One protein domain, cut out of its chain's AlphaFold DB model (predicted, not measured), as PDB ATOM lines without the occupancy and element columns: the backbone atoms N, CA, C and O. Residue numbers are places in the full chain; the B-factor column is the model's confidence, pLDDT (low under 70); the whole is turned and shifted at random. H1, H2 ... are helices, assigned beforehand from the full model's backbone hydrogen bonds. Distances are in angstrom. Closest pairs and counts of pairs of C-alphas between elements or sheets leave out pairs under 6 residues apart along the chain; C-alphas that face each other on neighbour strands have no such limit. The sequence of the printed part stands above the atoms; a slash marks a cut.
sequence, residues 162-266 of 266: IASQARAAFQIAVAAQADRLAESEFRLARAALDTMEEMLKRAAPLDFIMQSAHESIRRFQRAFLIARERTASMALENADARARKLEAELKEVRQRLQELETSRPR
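What this domain is: This is residues 162 to 266 of the 266 residues of an uncharacterized protein of Acidobacteria bacterium (UniProt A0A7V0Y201). One very long helix, H4, makes the length of the model; H1 and H3 pack along its first part as a three-helix, up-and-down bundle, with short H2 on H4 at the turn between them. Beyond this compact body, residues 232 to 266 stick out as a long arm. The printed part has 105 residues with four named helices, H1 to H4 in chain order, and no named strand: all helix. The whole is extended, with a radius of gyration of the C-alphas of 25.8 A, a rod spanning 94 by 20 by 15 A.

Where its parts are: H4 holds residues 206 to 262 and measures 83.1 A, from C-alpha 206 at (-44.660, 41.752, 55.917) to C-alpha 262 at (-4.373, 5.417, -7.051). H3, residues 183 to 201, measures 26.5 A. H1, residues 162 to 175, measures 19.9 A and begins with C-alpha 162 at (-38.916, 41.176, 47.726). H2, residues 178 to 181, measures 4.7 A.

How they stand to each other: H3 and H4 form a helical hairpin, two helices in succession running opposite ways, at a shallow tilt of 29 degrees. H4 touches H3 with residues 208 to 223 alone; the closest C-alphas, of Ala 189 and Arg 219, are 4.7 A apart. H4 touches H1 with residues 209 to 227 alone, the same way at a shallow tilt of 20 degrees; the closest C-alphas, of Ala 173 and Phe 224, are 4.6 A apart. H1 and H3 touch, opposite ways at a shallow tilt of 30 degrees, closest at the C-alphas of Ala 166 and Leu 193, 7.1 A. H4 touches H2 with residues 223 to 231 alone; the closest C-alphas, of Leu 181 and Ala 227, are 4.8 A apart. H2 and H3 only just touch, and only at the corner, with 3 pairs of C-alphas within 8 A; the closest, of Asp 179 and Phe 186, are 5.6 A apart. In H1, H3 and H4 every O i to N i+4 pair is within hydrogen-bond range; H2 is too short for such a pair.

The domain as a whole: The C-alphas farthest apart, of Pro 205 and Arg 266, are 94.5 A apart. Residues 232 to 266 stand free, of which 232 to 262 belong to H4; the body without them spans 39 by 16 by 15 A. The printed part has no cut, and its three links are tight. Mean pLDDT of the printed part is 95.4, with residues 264 to 266 under 70.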
ATOM      1  N   ILE A 162     -39.229  42.613  47.757       95.69
ATOM      2  CA  ILE A 162     -38.916  41.176  47.726       95.69
ATOM      3  C   ILE A 162     -39.904  40.345  46.891       95.69
ATOM      4  O   ILE A 162     -39.513  39.378  46.243       95.69
ATOM      5  N   ALA A 163     -41.176  40.751  46.825       97.06
ATOM      6  CA  ALA A 163     -42.172  40.078  45.992       97.06
ATOM      7  C   ALA A 163     -41.818  40.153  44.497       97.06
ATOM      8  O   ALA A 163     -41.989  39.181  43.761       97.06
ATOM      9  N   SER A 164     -41.278  41.285  44.037       97.19
ATOM     10  CA  SER A 164     -40.833  41.420  42.647       97.19
ATOM     11  C   SER A 164     -39.559  40.641  42.369       97.19
ATOM     12  O   SER A 164     -39.434  40.096  41.279       97.19
ATOM     13  N   GLN A 165     -38.675  40.478  43.356       98.31
ATOM     14  CA  GLN A 165     -37.544  39.556  43.238       98.31
ATOM     15  C   GLN A 165     -38.012  38.101  43.046       98.31
ATOM     16  O   GLN A 165     -37.511  37.406  42.165       98.31
ATOM     17  N   ALA A 166     -39.022  37.647  43.796       98.69
ATOM     18  CA  ALA A 166     -39.613  36.314  43.618       98.69
ATOM     19  C   ALA A 166     -40.258  36.132  42.234       98.69
ATOM     20  O   ALA A 166     -40.031  35.120  41.564       98.69
ATOM     21  N   ARG A 167     -40.999  37.138  41.755       98.56
ATOM     22  CA  ARG A 167     -41.552  37.141  40.389       98.56
ATOM     23  C   ARG A 167     -40.462  37.162  39.322       98.56
ATOM     24  O   ARG A 167     -40.626  36.529  38.284       98.56
ATOM     25  N   ALA A 168     -39.357  37.867  39.547       98.44
ATOM     26  CA  ALA A 168     -38.237  37.890  38.615       98.44
ATOM     27  C   ALA A 168     -37.536  36.523  38.554       98.44
ATOM     28  O   ALA A 168     -37.289  36.024  37.459       98.44
ATOM     29  N   ALA A 169     -37.322  35.860  39.699       98.62
ATOM     30  CA  ALA A 169     -36.785  34.497  39.753       98.62
ATOM     31  C   ALA A 169     -37.667  33.496  38.979       98.62
ATOM     32  O   ALA A 169     -37.158  32.667  38.225       98.62
ATOM     33  N   PHE A 170     -38.996  33.615  39.094       98.75
ATOM     34  CA  PHE A 170     -39.943  32.848  38.276       98.75
ATOM     35  C   PHE A 170     -39.741  33.086  36.777       98.75
ATOM     36  O   PHE A 170     -39.617  32.131  36.011       98.75
ATOM     37  N   GLN A 171     -39.699  34.349  36.354       98.44
ATOM     38  CA  GLN A 171     -39.543  34.702  34.944       98.44
ATOM     39  C   GLN A 171     -38.212  34.201  34.366       98.44
ATOM     40  O   GLN A 171     -38.189  33.698  33.245       98.44
ATOM     41  N   ILE A 172     -37.125  34.262  35.141       98.25
ATOM     42  CA  ILE A 172     -35.813  33.718  34.762       98.25
ATOM     43  C   ILE A 172     -35.879  32.197  34.604       98.25
ATOM     44  O   ILE A 172     -35.406  31.658  33.604       98.25
ATOM     45  N   ALA A 173     -36.519  31.493  35.543       98.44
ATOM     46  CA  ALA A 173     -36.704  30.049  35.446       98.44
ATOM     47  C   ALA A 173     -37.531  29.656  34.205       98.44
ATOM     48  O   ALA A 173     -37.178  28.703  33.512       98.44
ATOM     49  N   VAL A 174     -38.586  30.409  33.877       98.06
ATOM     50  CA  VAL A 174     -39.375  30.213  32.646       98.06
ATOM     51  C   VAL A 174     -38.536  30.476  31.396       98.06
ATOM     52  O   VAL A 174     -38.570  29.681  30.459       98.06
ATOM     53  N   ALA A 175     -37.754  31.558  31.371       96.56
ATOM     54  CA  ALA A 175     -36.876  31.877  30.245       96.56
ATOM     55  C   ALA A 175     -35.827  30.776  29.999       96.56
ATOM     56  O   ALA A 175     -35.492  30.492  28.851       96.56
ATOM     57  N   ALA A 176     -35.376  30.111  31.065       96.31
ATOM     58  CA  ALA A 176     -34.490  28.951  31.017       96.31
ATOM     59  C   ALA A 176     -35.211  27.612  30.761       96.31
ATOM     60  O   ALA A 176     -34.586  26.558  30.856       96.31
ATOM     61  N   GLN A 177     -36.514  27.629  30.451       97.62
ATOM     62  CA  GLN A 177     -37.337  26.441  30.192       97.62
ATOM     63  C   GLN A 177     -37.364  25.438  31.358       97.62
ATOM     64  O   GLN A 177     -37.465  24.224  31.157       97.62
ATOM     65  N   ALA A 178     -37.262  25.928  32.597       98.50
ATOM     66  CA  ALA A 178     -37.256  25.080  33.786       98.50
ATOM     67  C   ALA A 178     -38.583  24.341  34.009       98.50
ATOM     68  O   ALA A 178     -38.594  23.292  34.645       98.50
ATOM     69  N   ASP A 179     -39.684  24.817  33.431       98.12
ATOM     70  CA  ASP A 179     -40.966  24.110  33.384       98.12
ATOM     71  C   ASP A 179     -40.869  22.750  32.674       98.12
ATOM     72  O   ASP A 179     -41.600  21.826  33.021       98.12
ATOM     73  N   ARG A 180     -39.936  22.605  31.725       98.25
ATOM     74  CA  ARG A 180     -39.686  21.356  30.986       98.25
ATOM     75  C   ARG A 180     -38.440  20.645  31.477       98.25
ATOM     76  O   ARG A 180     -38.429  19.434  31.667       98.25
ATOM     77  N   LEU A 181     -37.371  21.407  31.671       98.25
ATOM     78  CA  LEU A 181     -36.062  20.874  32.011       98.25
ATOM     79  C   LEU A 181     -35.897  20.637  33.507       98.25
ATOM     80  O   LEU A 181     -34.958  19.960  33.876       98.25
ATOM     81  N   ALA A 182     -36.771  21.123  34.381       98.50
ATOM     82  CA  ALA A 182     -36.710  20.885  35.824       98.50
ATOM     83  C   ALA A 182     -38.128  20.789  36.415       98.50
ATOM     84  O   ALA A 182     -38.426  21.407  37.434       98.50
ATOM     85  N   GLU A 183     -39.023  20.047  35.747       98.38
ATOM     86  CA  GLU A 183     -40.472  20.066  36.006       98.38
ATOM     87  C   GLU A 183     -40.835  19.863  37.489       98.38
ATOM     88  O   GLU A 183     -41.655  20.601  38.041       98.38
ATOM     89  N   SER A 184     -40.217  18.890  38.167       98.19
ATOM     90  CA  SER A 184     -40.453  18.624  39.593       98.19
ATOM     91  C   SER A 184     -40.155  19.840  40.466       98.19
ATOM     92  O   SER A 184     -40.995  20.260  41.265       98.19
ATOM     93  N   GLU A 185     -38.978  20.429  40.300       98.56
ATOM     94  CA  GLU A 185     -38.501  21.579  41.054       98.56
ATOM     95  C   GLU A 185     -39.281  22.836  40.693       98.56
ATOM     96  O   GLU A 185     -39.630  23.615  41.579       98.56
ATOM     97  N   PHE A 186     -39.618  23.002  39.416       98.75
ATOM     98  CA  PHE A 186     -40.411  24.119  38.933       98.75
ATOM     99  C   PHE A 186     -41.832  24.096  39.498       98.75
ATOM    100  O   PHE A 186     -42.315  25.129  39.957       98.75
ATOM    101  N   ARG A 187     -42.497  22.931  39.555       98.69
ATOM    102  CA  ARG A 187     -43.826  22.805  40.185       98.69
ATOM    103  C   ARG A 187     -43.790  23.174  41.666       98.69
ATOM    104  O   ARG A 187     -44.663  23.903  42.136       98.69
ATOM    105  N   LEU A 188     -42.765  22.726  42.392       98.44
ATOM    106  CA  LEU A 188     -42.576  23.091  43.797       98.44
ATOM    107  C   LEU A 188     -42.304  24.591  43.971       98.44
ATOM    108  O   LEU A 188     -42.824  25.211  44.897       98.44
ATOM    109  N   ALA A 189     -41.497  25.183  43.092       98.75
ATOM    110  CA  ALA A 189     -41.231  26.617  43.092       98.75
ATOM    111  C   ALA A 189     -42.496  27.430  42.794       98.75
ATOM    112  O   ALA A 189     -42.762  28.433  43.459       98.75
ATOM    113  N   ARG A 190     -43.321  26.953  41.856       98.75
ATOM    114  CA  ARG A 190     -44.589  27.585  41.505       98.75
ATOM    115  C   ARG A 190     -45.574  27.590  42.668       98.75
ATOM    116  O   ARG A 190     -46.132  28.640  42.957       98.75
ATOM    117  N   ALA A 191     -45.709  26.479  43.390       98.75
ATOM    118  CA  ALA A 191     -46.550  26.422  44.586       98.75
ATOM    119  C   ALA A 191     -46.107  27.428  45.670       98.75
ATOM    120  O   ALA A 191     -46.947  28.069  46.308       98.75
ATOM    121  N   ALA A 192     -44.795  27.612  45.856       98.69
ATOM    122  CA  ALA A 192     -44.268  28.611  46.787       98.69
ATOM    123  C   ALA A 192     -44.575  30.049  46.334       98.69
ATOM    124  O   ALA A 192     -44.931  30.885  47.161       98.69
ATOM    125  N   LEU A 193     -44.498  30.333  45.029       98.75
ATOM    126  CA  LEU A 193     -44.905  31.633  44.486       98.75
ATOM    127  C   LEU A 193     -46.395  31.892  44.680       98.75
ATOM    128  O   LEU A 193     -46.765  32.950  45.168       98.75
ATOM    129  N   ASP A 194     -47.242  30.926  44.328       98.75
ATOM    130  CA  ASP A 194     -48.693  31.064  44.456       98.75
ATOM    131  C   ASP A 194     -49.090  31.301  45.927       98.75
ATOM    132  O   ASP A 194     -49.986  32.097  46.208       98.75
ATOM    133  N   THR A 195     -48.366  30.689  46.874       98.56
ATOM    134  CA  THR A 195     -48.514  30.949  48.317       98.56
ATOM    135  C   THR A 195     -48.187  32.402  48.673       98.56
ATOM    136  O   THR A 195     -48.986  33.060  49.340       98.56
ATOM    137  N   MET A 196     -47.052  32.927  48.203       98.44
ATOM    138  CA  MET A 196     -46.664  34.327  48.411       98.44
ATOM    139  C   MET A 196     -47.692  35.295  47.802       98.44
ATOM    140  O   MET A 196     -48.079  36.274  48.439       98.44
ATOM    141  N   GLU A 197     -48.163  35.023  46.582       98.31
ATOM    142  CA  GLU A 197     -49.171  35.849  45.904       98.31
ATOM    143  C   GLU A 197     -50.510  35.846  46.651       98.31
ATOM    144  O   GLU A 197     -51.172  36.878  46.748       98.31
ATOM    145  N   GLU A 198     -50.912  34.711  47.224       98.38
ATOM    146  CA  GLU A 198     -52.110  34.637  48.061       98.38
ATOM    147  C   GLU A 198     -51.949  35.431  49.367       98.38
ATOM    148  O   GLU A 198     -52.870  36.139  49.778       98.38
ATOM    149  N   MET A 199     -50.771  35.387  49.995       98.00
ATOM    150  CA  MET A 199     -50.462  36.211  51.171       98.00
ATOM    151  C   MET A 199     -50.536  37.709  50.854       98.00
ATOM    152  O   MET A 199     -51.115  38.469  51.632       98.00
ATOM    153  N   LEU A 200     -50.016  38.130  49.696       96.69
ATOM    154  CA  LEU A 200     -50.108  39.514  49.223       96.69
ATOM    155  C   LEU A 200     -51.564  39.951  49.027       96.69
ATOM    156  O   LEU A 200     -51.949  41.016  49.504       96.69
ATOM    157  N   LYS A 201     -52.396  39.116  48.389       97.62
ATOM    158  CA  LYS A 201     -53.831  39.404  48.194       97.62
ATOM    159  C   LYS A 201     -54.582  39.582  49.509       97.62
ATOM    160  O   LYS A 201     -55.502  40.389  49.582       97.62
ATOM    161  N   ARG A 202     -54.197  38.830  50.541       97.44
ATOM    162  CA  ARG A 202     -54.800  38.895  51.881       97.44
ATOM    163  C   ARG A 202     -54.211  39.990  52.766       97.44
ATOM    164  O   ARG A 202     -54.616  40.081  53.920       97.44
ATOM    165  N   ALA A 203     -53.264  40.782  52.255       96.56
ATOM    166  CA  ALA A 203     -52.516  41.766  53.033       96.56
ATOM    167  C   ALA A 203     -51.917  41.159  54.318       96.56
ATOM    168  O   ALA A 203     -52.025  41.726  55.405       96.56
ATOM    169  N   ALA A 204     -51.317  39.968  54.197       97.06
ATOM    170  CA  ALA A 204     -50.625  39.322  55.307       97.06
ATOM    171  C   ALA A 204     -49.486  40.215  55.853       97.06
ATOM    172  O   ALA A 204     -48.964  41.059  55.120       97.06
ATOM    173  N   PRO A 205     -49.059  40.032  57.117       97.50
ATOM    174  CA  PRO A 205     -47.939  40.792  57.669       97.50
ATOM    175  C   PRO A 205     -46.647  40.611  56.857       97.50
ATOM    176  O   PRO A 205     -46.380  39.525  56.331       97.50
ATOM    177  N   LEU A 206     -45.836  41.673  56.789       94.31
ATOM    178  CA  LEU A 206     -44.660  41.752  55.917       94.31
ATOM    179  C   LEU A 206     -43.653  40.618  56.157       94.31
ATOM    180  O   LEU A 206     -43.180  40.035  55.187       94.31
ATOM    181  N   ASP A 207     -43.395  40.241  57.411       96.06
ATOM    182  CA  ASP A 207     -42.435  39.178  57.746       96.06
ATOM    183  C   ASP A 207     -42.809  37.824  57.117       96.06
ATOM    184  O   ASP A 207     -41.949  37.108  56.598       96.06
ATOM    185  N   PHE A 208     -44.106  37.488  57.084       97.12
ATOM    186  CA  PHE A 208     -44.583  36.256  56.445       97.12
ATOM    187  C   PHE A 208     -44.448  36.319  54.922       97.12
ATOM    188  O   PHE A 208     -44.050  35.333  54.295       97.12
ATOM    189  N   ILE A 209     -44.723  37.484  54.325       97.56
ATOM    190  CA  ILE A 209     -44.517  37.714  52.889       97.56
ATOM    191  C   ILE A 209     -43.030  37.581  52.549       97.56
ATOM    192  O   ILE A 209     -42.695  36.902  51.582       97.56
ATOM    193  N   MET A 210     -42.138  38.170  53.351       96.88
ATOM    194  CA  MET A 210     -40.689  38.070  53.169       96.88
ATOM    195  C   MET A 210     -40.226  36.615  53.236       96.88
ATOM    196  O   MET A 210     -39.555  36.143  52.318       96.88
ATOM    197  N   GLN A 211     -40.632  35.865  54.264       98.06
ATOM    198  CA  GLN A 211     -40.288  34.449  54.395       98.06
ATOM    199  C   GLN A 211     -40.748  33.630  53.177       98.06
ATOM    200  O   GLN A 211     -39.965  32.844  52.632       98.06
ATOM    201  N   SER A 212     -41.991  33.834  52.734       98.38
ATOM    202  CA  SER A 212     -42.558  33.144  51.572       98.38
ATOM    203  C   SER A 212     -41.851  33.535  50.267       98.38
ATOM    204  O   SER A 212     -41.516  32.666  49.458       98.38
ATOM    205  N   ALA A 213     -41.520  34.815  50.089       98.50
ATOM    206  CA  ALA A 213     -40.774  35.304  48.936       98.50
ATOM    207  C   ALA A 213     -39.359  34.707  48.874       98.50
ATOM    208  O   ALA A 213     -38.949  34.210  47.825       98.50
ATOM    209  N   HIS A 214     -38.634  34.658  49.997       98.44
ATOM    210  CA  HIS A 214     -37.320  34.010  50.063       98.44
ATOM    211  C   HIS A 214     -37.391  32.513  49.730       98.44
ATOM    212  O   HIS A 214     -36.489  31.979  49.083       98.44
ATOM    213  N   GLU A 215     -38.446  31.811  50.153       98.62
ATOM    214  CA  GLU A 215     -38.658  30.419  49.749       98.62
ATOM    215  C   GLU A 215     -38.883  30.294  48.238       98.62
ATOM    216  O   GLU A 215     -38.244  29.454  47.597       98.62
ATOM    217  N   SER A 216     -39.742  31.140  47.667       98.75
ATOM    218  CA  SER A 216     -40.008  31.168  46.227       98.75
ATOM    219  C   SER A 216     -38.727  31.416  45.420       98.75
ATOM    220  O   SER A 216     -38.404  30.622  44.534       98.75
ATOM    221  N   ILE A 217     -37.932  32.428  45.794       98.88
ATOM    222  CA  ILE A 217     -36.641  32.753  45.163       98.88
ATOM    223  C   ILE A 217     -35.698  31.548  45.212       98.88
ATOM    224  O   ILE A 217     -35.181  31.131  44.175       98.88
ATOM    225  N   ARG A 218     -35.517  30.924  46.387       98.69
ATOM    226  CA  ARG A 218     -34.643  29.745  46.532       98.69
ATOM    227  C   ARG A 218     -35.060  28.592  45.629       98.69
ATOM    228  O   ARG A 218     -34.206  27.936  45.029       98.69
ATOM    229  N   ARG A 219     -36.362  28.315  45.546       98.81
ATOM    230  CA  ARG A 219     -36.882  27.200  44.747       98.81
ATOM    231  C   ARG A 219     -36.757  27.470  43.251       98.81
ATOM    232  O   ARG A 219     -36.326  26.570  42.531       98.81
ATOM    233  N   PHE A 220     -37.059  28.682  42.785       98.88
ATOM    234  CA  PHE A 220     -36.866  29.021  41.373       98.88
ATOM    235  C   PHE A 220     -35.402  29.058  40.979       98.88
ATOM    236  O   PHE A 220     -35.074  28.520  39.926       98.88
ATOM    237  N   GLN A 221     -34.518  29.584  41.829       98.56
ATOM    238  CA  GLN A 221     -33.086  29.558  41.546       98.56
ATOM    239  C   GLN A 221     -32.582  28.117  41.408       98.56
ATOM    240  O   GLN A 221     -31.838  27.806  40.483       98.56
ATOM    241  N   ARG A 222     -33.040  27.192  42.261       98.56
ATOM    242  CA  ARG A 222     -32.730  25.763  42.102       98.56
ATOM    243  C   ARG A 222     -33.250  25.201  40.772       98.56
ATOM    244  O   ARG A 222     -32.490  24.533  40.077       98.56
ATOM    245  N   ALA A 223     -34.512  25.455  40.423       98.75
ATOM    246  CA  ALA A 223     -35.095  24.973  39.167       98.75
ATOM    247  C   ALA A 223     -34.342  25.529  37.942       98.75
ATOM    248  O   ALA A 223     -34.035  24.784  37.015       98.75
ATOM    249  N   PHE A 224     -33.977  26.813  37.980       98.44
ATOM    250  CA  PHE A 224     -33.150  27.479  36.977       98.44
ATOM    251  C   PHE A 224     -31.780  26.808  36.819       98.44
ATOM    252  O   PHE A 224     -31.391  26.470  35.702       98.44
ATOM    253  N   LEU A 225     -31.063  26.562  37.920       97.94
ATOM    254  CA  LEU A 225     -29.735  25.942  37.878       97.94
ATOM    255  C   LEU A 225     -29.776  24.533  37.269       97.94
ATOM    256  O   LEU A 225     -28.927  24.214  36.439       97.94
ATOM    257  N   ILE A 226     -30.788  23.731  37.616       98.44
ATOM    258  CA  ILE A 226     -30.992  22.385  37.051       98.44
ATOM    259  C   ILE A 226     -31.315  22.460  35.556       98.44
ATOM    260  O   ILE A 226     -30.759  21.706  34.757       98.44
ATOM    261  N   ALA A 227     -32.199  23.377  35.159       98.25
ATOM    262  CA  ALA A 227     -32.559  23.570  33.759       98.25
ATOM    263  C   ALA A 227     -31.348  23.991  32.916       98.25
ATOM    264  O   ALA A 227     -31.121  23.464  31.823       98.25
ATOM    265  N   ARG A 228     -30.519  24.891  33.455       96.38
ATOM    266  CA  ARG A 228     -29.266  25.324  32.836       96.38
ATOM    267  C   ARG A 228     -28.275  24.173  32.698       96.38
ATOM    268  O   ARG A 228     -27.695  24.014  31.629       96.38
ATOM    269  N   GLU A 229     -28.089  23.377  33.749       96.88
ATOM    270  CA  GLU A 229     -27.206  22.208  33.724       96.88
ATOM    271  C   GLU A 229     -27.633  21.221  32.633       96.88
ATOM    272  O   GLU A 229     -26.828  20.872  31.773       96.88
ATOM    273  N   ARG A 230     -28.922  20.869  32.572       97.69
ATOM    274  CA  ARG A 230     -29.460  19.979  31.531       97.69
ATOM    275  C   ARG A 230     -29.317  20.561  30.128       97.69
ATOM    276  O   ARG A 230     -28.956  19.834  29.207       97.69
ATOM    277  N   THR A 231     -29.541  21.864  29.966       96.19
ATOM    278  CA  THR A 231     -29.316  22.552  28.684       96.19
ATOM    279  C   THR A 231     -27.858  22.433  28.247       96.19
ATOM    280  O   THR A 231     -27.585  22.119  27.089       96.19
ATOM    281  N   ALA A 232     -26.915  22.646  29.169       94.56
ATOM    282  CA  ALA A 232     -25.490  22.519  28.894       94.56
ATOM    283  C   ALA A 232     -25.110  21.075  28.526       94.56
ATOM    284  O   ALA A 232     -24.424  20.872  27.526       94.56
ATOM    285  N   SER A 233     -25.607  20.073  29.259       95.50
ATOM    286  CA  SER A 233     -25.389  18.655  28.940       95.50
ATOM    287  C   SER A 233     -25.911  18.292  27.549       95.50
ATOM    288  O   SER A 233     -25.169  17.739  26.744       95.50
ATOM    289  N   MET A 234     -27.143  18.687  27.214       95.31
ATOM    290  CA  MET A 234     -27.719  18.447  25.887       95.31
ATOM    291  C   MET A 234     -26.925  19.147  24.776       95.31
ATOM    292  O   MET A 234     -26.779  18.612  23.677       95.31
ATOM    293  N   ALA A 235     -26.416  20.357  25.023       94.31
ATOM    294  CA  ALA A 235     -25.588  21.071  24.056       94.31
ATOM    295  C   ALA A 235     -24.254  20.350  23.803       94.31
ATOM    296  O   ALA A 235     -23.843  20.238  22.647       94.31
ATOM    297  N   LEU A 236     -23.621  19.824  24.856       94.62
ATOM    298  CA  LEU A 236     -22.390  19.038  24.761       94.62
ATOM    299  C   LEU A 236     -22.613  17.724  24.004       94.62
ATOM    300  O   LEU A 236     -21.900  17.452  23.043       94.62
ATOM    301  N   GLU A 237     -23.654  16.963  24.342       94.94
ATOM    302  CA  GLU A 237     -24.002  15.719  23.638       94.94
ATOM    303  C   GLU A 237     -24.250  15.957  22.141       94.94
ATOM    304  O   GLU A 237     -23.768  15.216  21.280       94.94
ATOM    305  N   ASN A 238     -24.962  17.037  21.809       94.88
ATOM    306  CA  ASN A 238     -25.201  17.430  20.425       94.88
ATOM    307  C   ASN A 238     -23.912  17.853  19.705       94.88
ATOM    308  O   ASN A 238     -23.767  17.580  18.510       94.88
ATOM    309  N   ALA A 239     -22.989  18.527  20.392       93.94
ATOM    310  CA  ALA A 239     -21.695  18.906  19.835       93.94
ATOM    311  C   ALA A 239     -20.828  17.670  19.550       93.94
ATOM    312  O   ALA A 239     -20.298  17.550  18.445       93.94
ATOM    313  N   ASP A 240     -20.778  16.713  20.475       94.69
ATOM    314  CA  ASP A 240     -20.046  15.454  20.309       94.69
ATOM    315  C   ASP A 240     -20.609  14.618  19.158       94.69
ATOM    316  O   ASP A 240     -19.859  14.096  18.330       94.69
ATOM    317  N   ALA A 241     -21.937  14.518  19.054       94.56
ATOM    318  CA  ALA A 241     -22.588  13.822  17.949       94.56
ATOM    319  C   ALA A 241     -22.246  14.464  16.592       94.56
ATOM    320  O   ALA A 241     -21.972  13.760  15.616       94.56
ATOM    321  N   ARG A 242     -22.211  15.803  16.527       94.94
ATOM    322  CA  ARG A 242     -21.798  16.546  15.325       94.94
ATOM    323  C   ARG A 242     -20.321  16.334  15.003       94.94
ATOM    324  O   ARG A 242     -20.001  16.116  13.838       94.94
ATOM    325  N   ALA A 243     -19.443  16.358  16.004       95.31
ATOM    326  CA  ALA A 243     -18.011  16.134  15.826       95.31
ATOM    327  C   ALA A 243     -17.735  14.736  15.255       95.31
ATOM    328  O   ALA A 243     -17.086  14.616  14.217       95.31
ATOM    329  N   ARG A 244     -18.341  13.690  15.834       95.69
ATOM    330  CA  ARG A 244     -18.226  12.309  15.328       95.69
ATOM    331  C   ARG A 244     -18.724  12.171  13.893       95.69
ATOM    332  O   ARG A 244     -18.123  11.452  13.097       95.69
ATOM    333  N   LYS A 245     -19.818  12.859  13.547       95.75
ATOM    334  CA  LYS A 245     -20.347  12.861  12.179       95.75
ATOM    335  C   LYS A 245     -19.356  13.494  11.196       95.75
ATOM    336  O   LYS A 245     -19.078  12.899  10.159       95.75
ATOM    337  N   LEU A 246     -18.789  14.651  11.539       96.06
ATOM    338  CA  LEU A 246     -17.786  15.333  10.714       96.06
ATOM    339  C   LEU A 246     -16.504  14.505  10.556       96.06
ATOM    340  O   LEU A 246     -15.936  14.458   9.470       96.06
ATOM    341  N   GLU A 247     -16.058  13.821  11.610       95.88
ATOM    342  CA  GLU A 247     -14.902  12.920  11.546       95.88
ATOM    343  C   GLU A 247     -15.146  11.733  10.607       95.88
ATOM    344  O   GLU A 247     -14.262  11.374   9.823       95.88
ATOM    345  N   ALA A 248     -16.345  11.143  10.649       96.31
ATOM    346  CA  ALA A 248     -16.731  10.066   9.745       96.31
ATOM    347  C   ALA A 248     -16.766  10.538   8.281       96.31
ATOM    348  O   ALA A 248     -16.168   9.892   7.419       96.31
ATOM    349  N   GLU A 249     -17.376  11.697   8.012       95.94
ATOM    350  CA  GLU A 249     -17.416  12.311   6.677       95.94
ATOM    351  C   GLU A 249     -16.006  12.648   6.165       95.94
ATOM    352  O   GLU A 249     -15.667  12.354   5.018       95.94
ATOM    353  N   LEU A 250     -15.134  13.200   7.017       96.50
ATOM    354  CA  LEU A 250     -13.748  13.503   6.654       96.50
ATOM    355  C   LEU A 250     -12.961  12.234   6.310       96.50
ATOM    356  O   LEU A 250     -12.157  12.238   5.373       96.50
ATOM    357  N   LYS A 251     -13.175  11.146   7.057       96.19
ATOM    358  CA  LYS A 251     -12.542   9.851   6.783       96.19
ATOM    359  C   LYS A 251     -12.992   9.294   5.433       96.19
ATOM    360  O   LYS A 251     -12.143   8.854   4.663       96.19
ATOM    361  N   GLU A 252     -14.283   9.368   5.129       95.88
ATOM    362  CA  GLU A 252     -14.833   8.927   3.845       95.88
ATOM    363  C   GLU A 252     -14.283   9.755   2.673       95.88
ATOM    364  O   GLU A 252     -13.838   9.200   1.668       95.88
ATOM    365  N   VAL A 253     -14.227  11.084   2.810       95.88
ATOM    366  CA  VAL A 253     -13.646  11.969   1.786       95.88
ATOM    367  C   VAL A 253     -12.166  11.653   1.554       95.88
ATOM    368  O   VAL A 253     -11.728  11.591   0.405       95.88
ATOM    369  N   ARG A 254     -11.392  11.409   2.618       93.81
ATOM    370  CA  ARG A 254      -9.976  11.015   2.504       93.81
ATOM    371  C   ARG A 254      -9.803   9.677   1.793       93.81
ATOM    372  O   ARG A 254      -8.908   9.565   0.962       93.81
ATOM    373  N   GLN A 255     -10.652   8.692   2.086       93.94
ATOM    374  CA  GLN A 255     -10.627   7.397   1.399       93.94
ATOM    375  C   GLN A 255     -10.905   7.562  -0.100       93.94
ATOM    376  O   GLN A 255     -10.118   7.094  -0.918       93.94
ATOM    377  N   ARG A 256     -11.936   8.332  -0.469       92.62
ATOM    378  CA  ARG A 256     -12.244   8.627  -1.879       92.62
ATOM    379  C   ARG A 256     -11.108   9.359  -2.597       92.62
ATOM    380  O   ARG A 256     -10.836   9.073  -3.759       92.62
ATOM    381  N   LEU A 257     -10.432  10.299  -1.932       91.50
ATOM    382  CA  LEU A 257      -9.263  10.981  -2.503       91.50
ATOM    383  C   LEU A 257      -8.111  10.004  -2.773       91.50
ATOM    384  O   LEU A 257      -7.542  10.035  -3.860       91.50
ATOM    385  N   GLN A 258      -7.814   9.100  -1.836       90.94
ATOM    386  CA  GLN A 258      -6.781   8.074  -2.020       90.94
ATOM    387  C   GLN A 258      -7.116   7.108  -3.169       90.94
ATOM    388  O   GLN A 258      -6.242   6.752  -3.962       90.94
ATOM    389  N   GLU A 259      -8.379   6.705  -3.304       89.50
ATOM    390  CA  GLU A 259      -8.849   5.877  -4.425       89.50
ATOM    391  C   GLU A 259      -8.702   6.595  -5.778       89.50
ATOM    392  O   GLU A 259      -8.272   5.998  -6.766       89.50
ATOM    393  N   LEU A 260      -9.000   7.895  -5.841       86.88
ATOM    394  CA  LEU A 260      -8.821   8.703  -7.055       86.88
ATOM    395  C   LEU A 260      -7.343   8.914  -7.420       86.88
ATOM    396  O   LEU A 260      -6.993   8.922  -8.600       86.88
ATOM    397  N   GLU A 261      -6.465   9.071  -6.431       83.19
ATOM    398  CA  GLU A 261      -5.018   9.195  -6.653       83.19
ATOM    399  C   GLU A 261      -4.401   7.889  -7.161       83.19
ATOM    400  O   GLU A 261      -3.545   7.913  -8.044       83.19
ATOM    401  N   THR A 262      -4.862   6.747  -6.650       84.25
ATOM    402  CA  THR A 262      -4.373   5.417  -7.051       84.25
ATOM    403  C   THR A 262      -4.950   4.919  -8.378       84.25
ATOM    404  O   THR A 262      -4.322   4.090  -9.033       84.25
ATOM    405  N   SER A 263      -6.102   5.440  -8.813       75.00
ATOM    406  CA  SER A 263      -6.766   5.063 -10.072       75.00
ATOM    407  C   SER A 263      -6.417   5.948 -11.276       75.00
ATOM    408  O   SER A 263      -6.876   5.667 -12.385       75.00
ATOM    409  N   ARG A 264      -5.587   6.990 -11.113       62.62
ATOM    410  CA  ARG A 264      -5.105   7.803 -12.242       62.62
ATOM    411  C   ARG A 264      -4.152   6.978 -13.129       62.62
ATOM    412  O   ARG A 264      -3.085   6.589 -12.652       62.62
ATOM    413  N   PRO A 265      -4.491   6.717 -14.407       62.59
ATOM    414  CA  PRO A 265      -3.614   5.969 -15.302       62.59
ATOM    415  C   PRO A 265      -2.357   6.786 -15.643       62.59
ATOM    416  O   PRO A 265      -2.425   8.012 -15.758       62.59
ATOM    417  N   ARG A 266      -1.218   6.088 -15.760       55.84
ATOM    418  CA  ARG A 266       0.064   6.629 -16.243       55.84
ATOM    419  C   ARG A 266       0.035   6.903 -17.739       55.84
ATOM    420  O   ARG A 266      -0.617   6.112 -18.456       55.84
TER     421      ARG A 266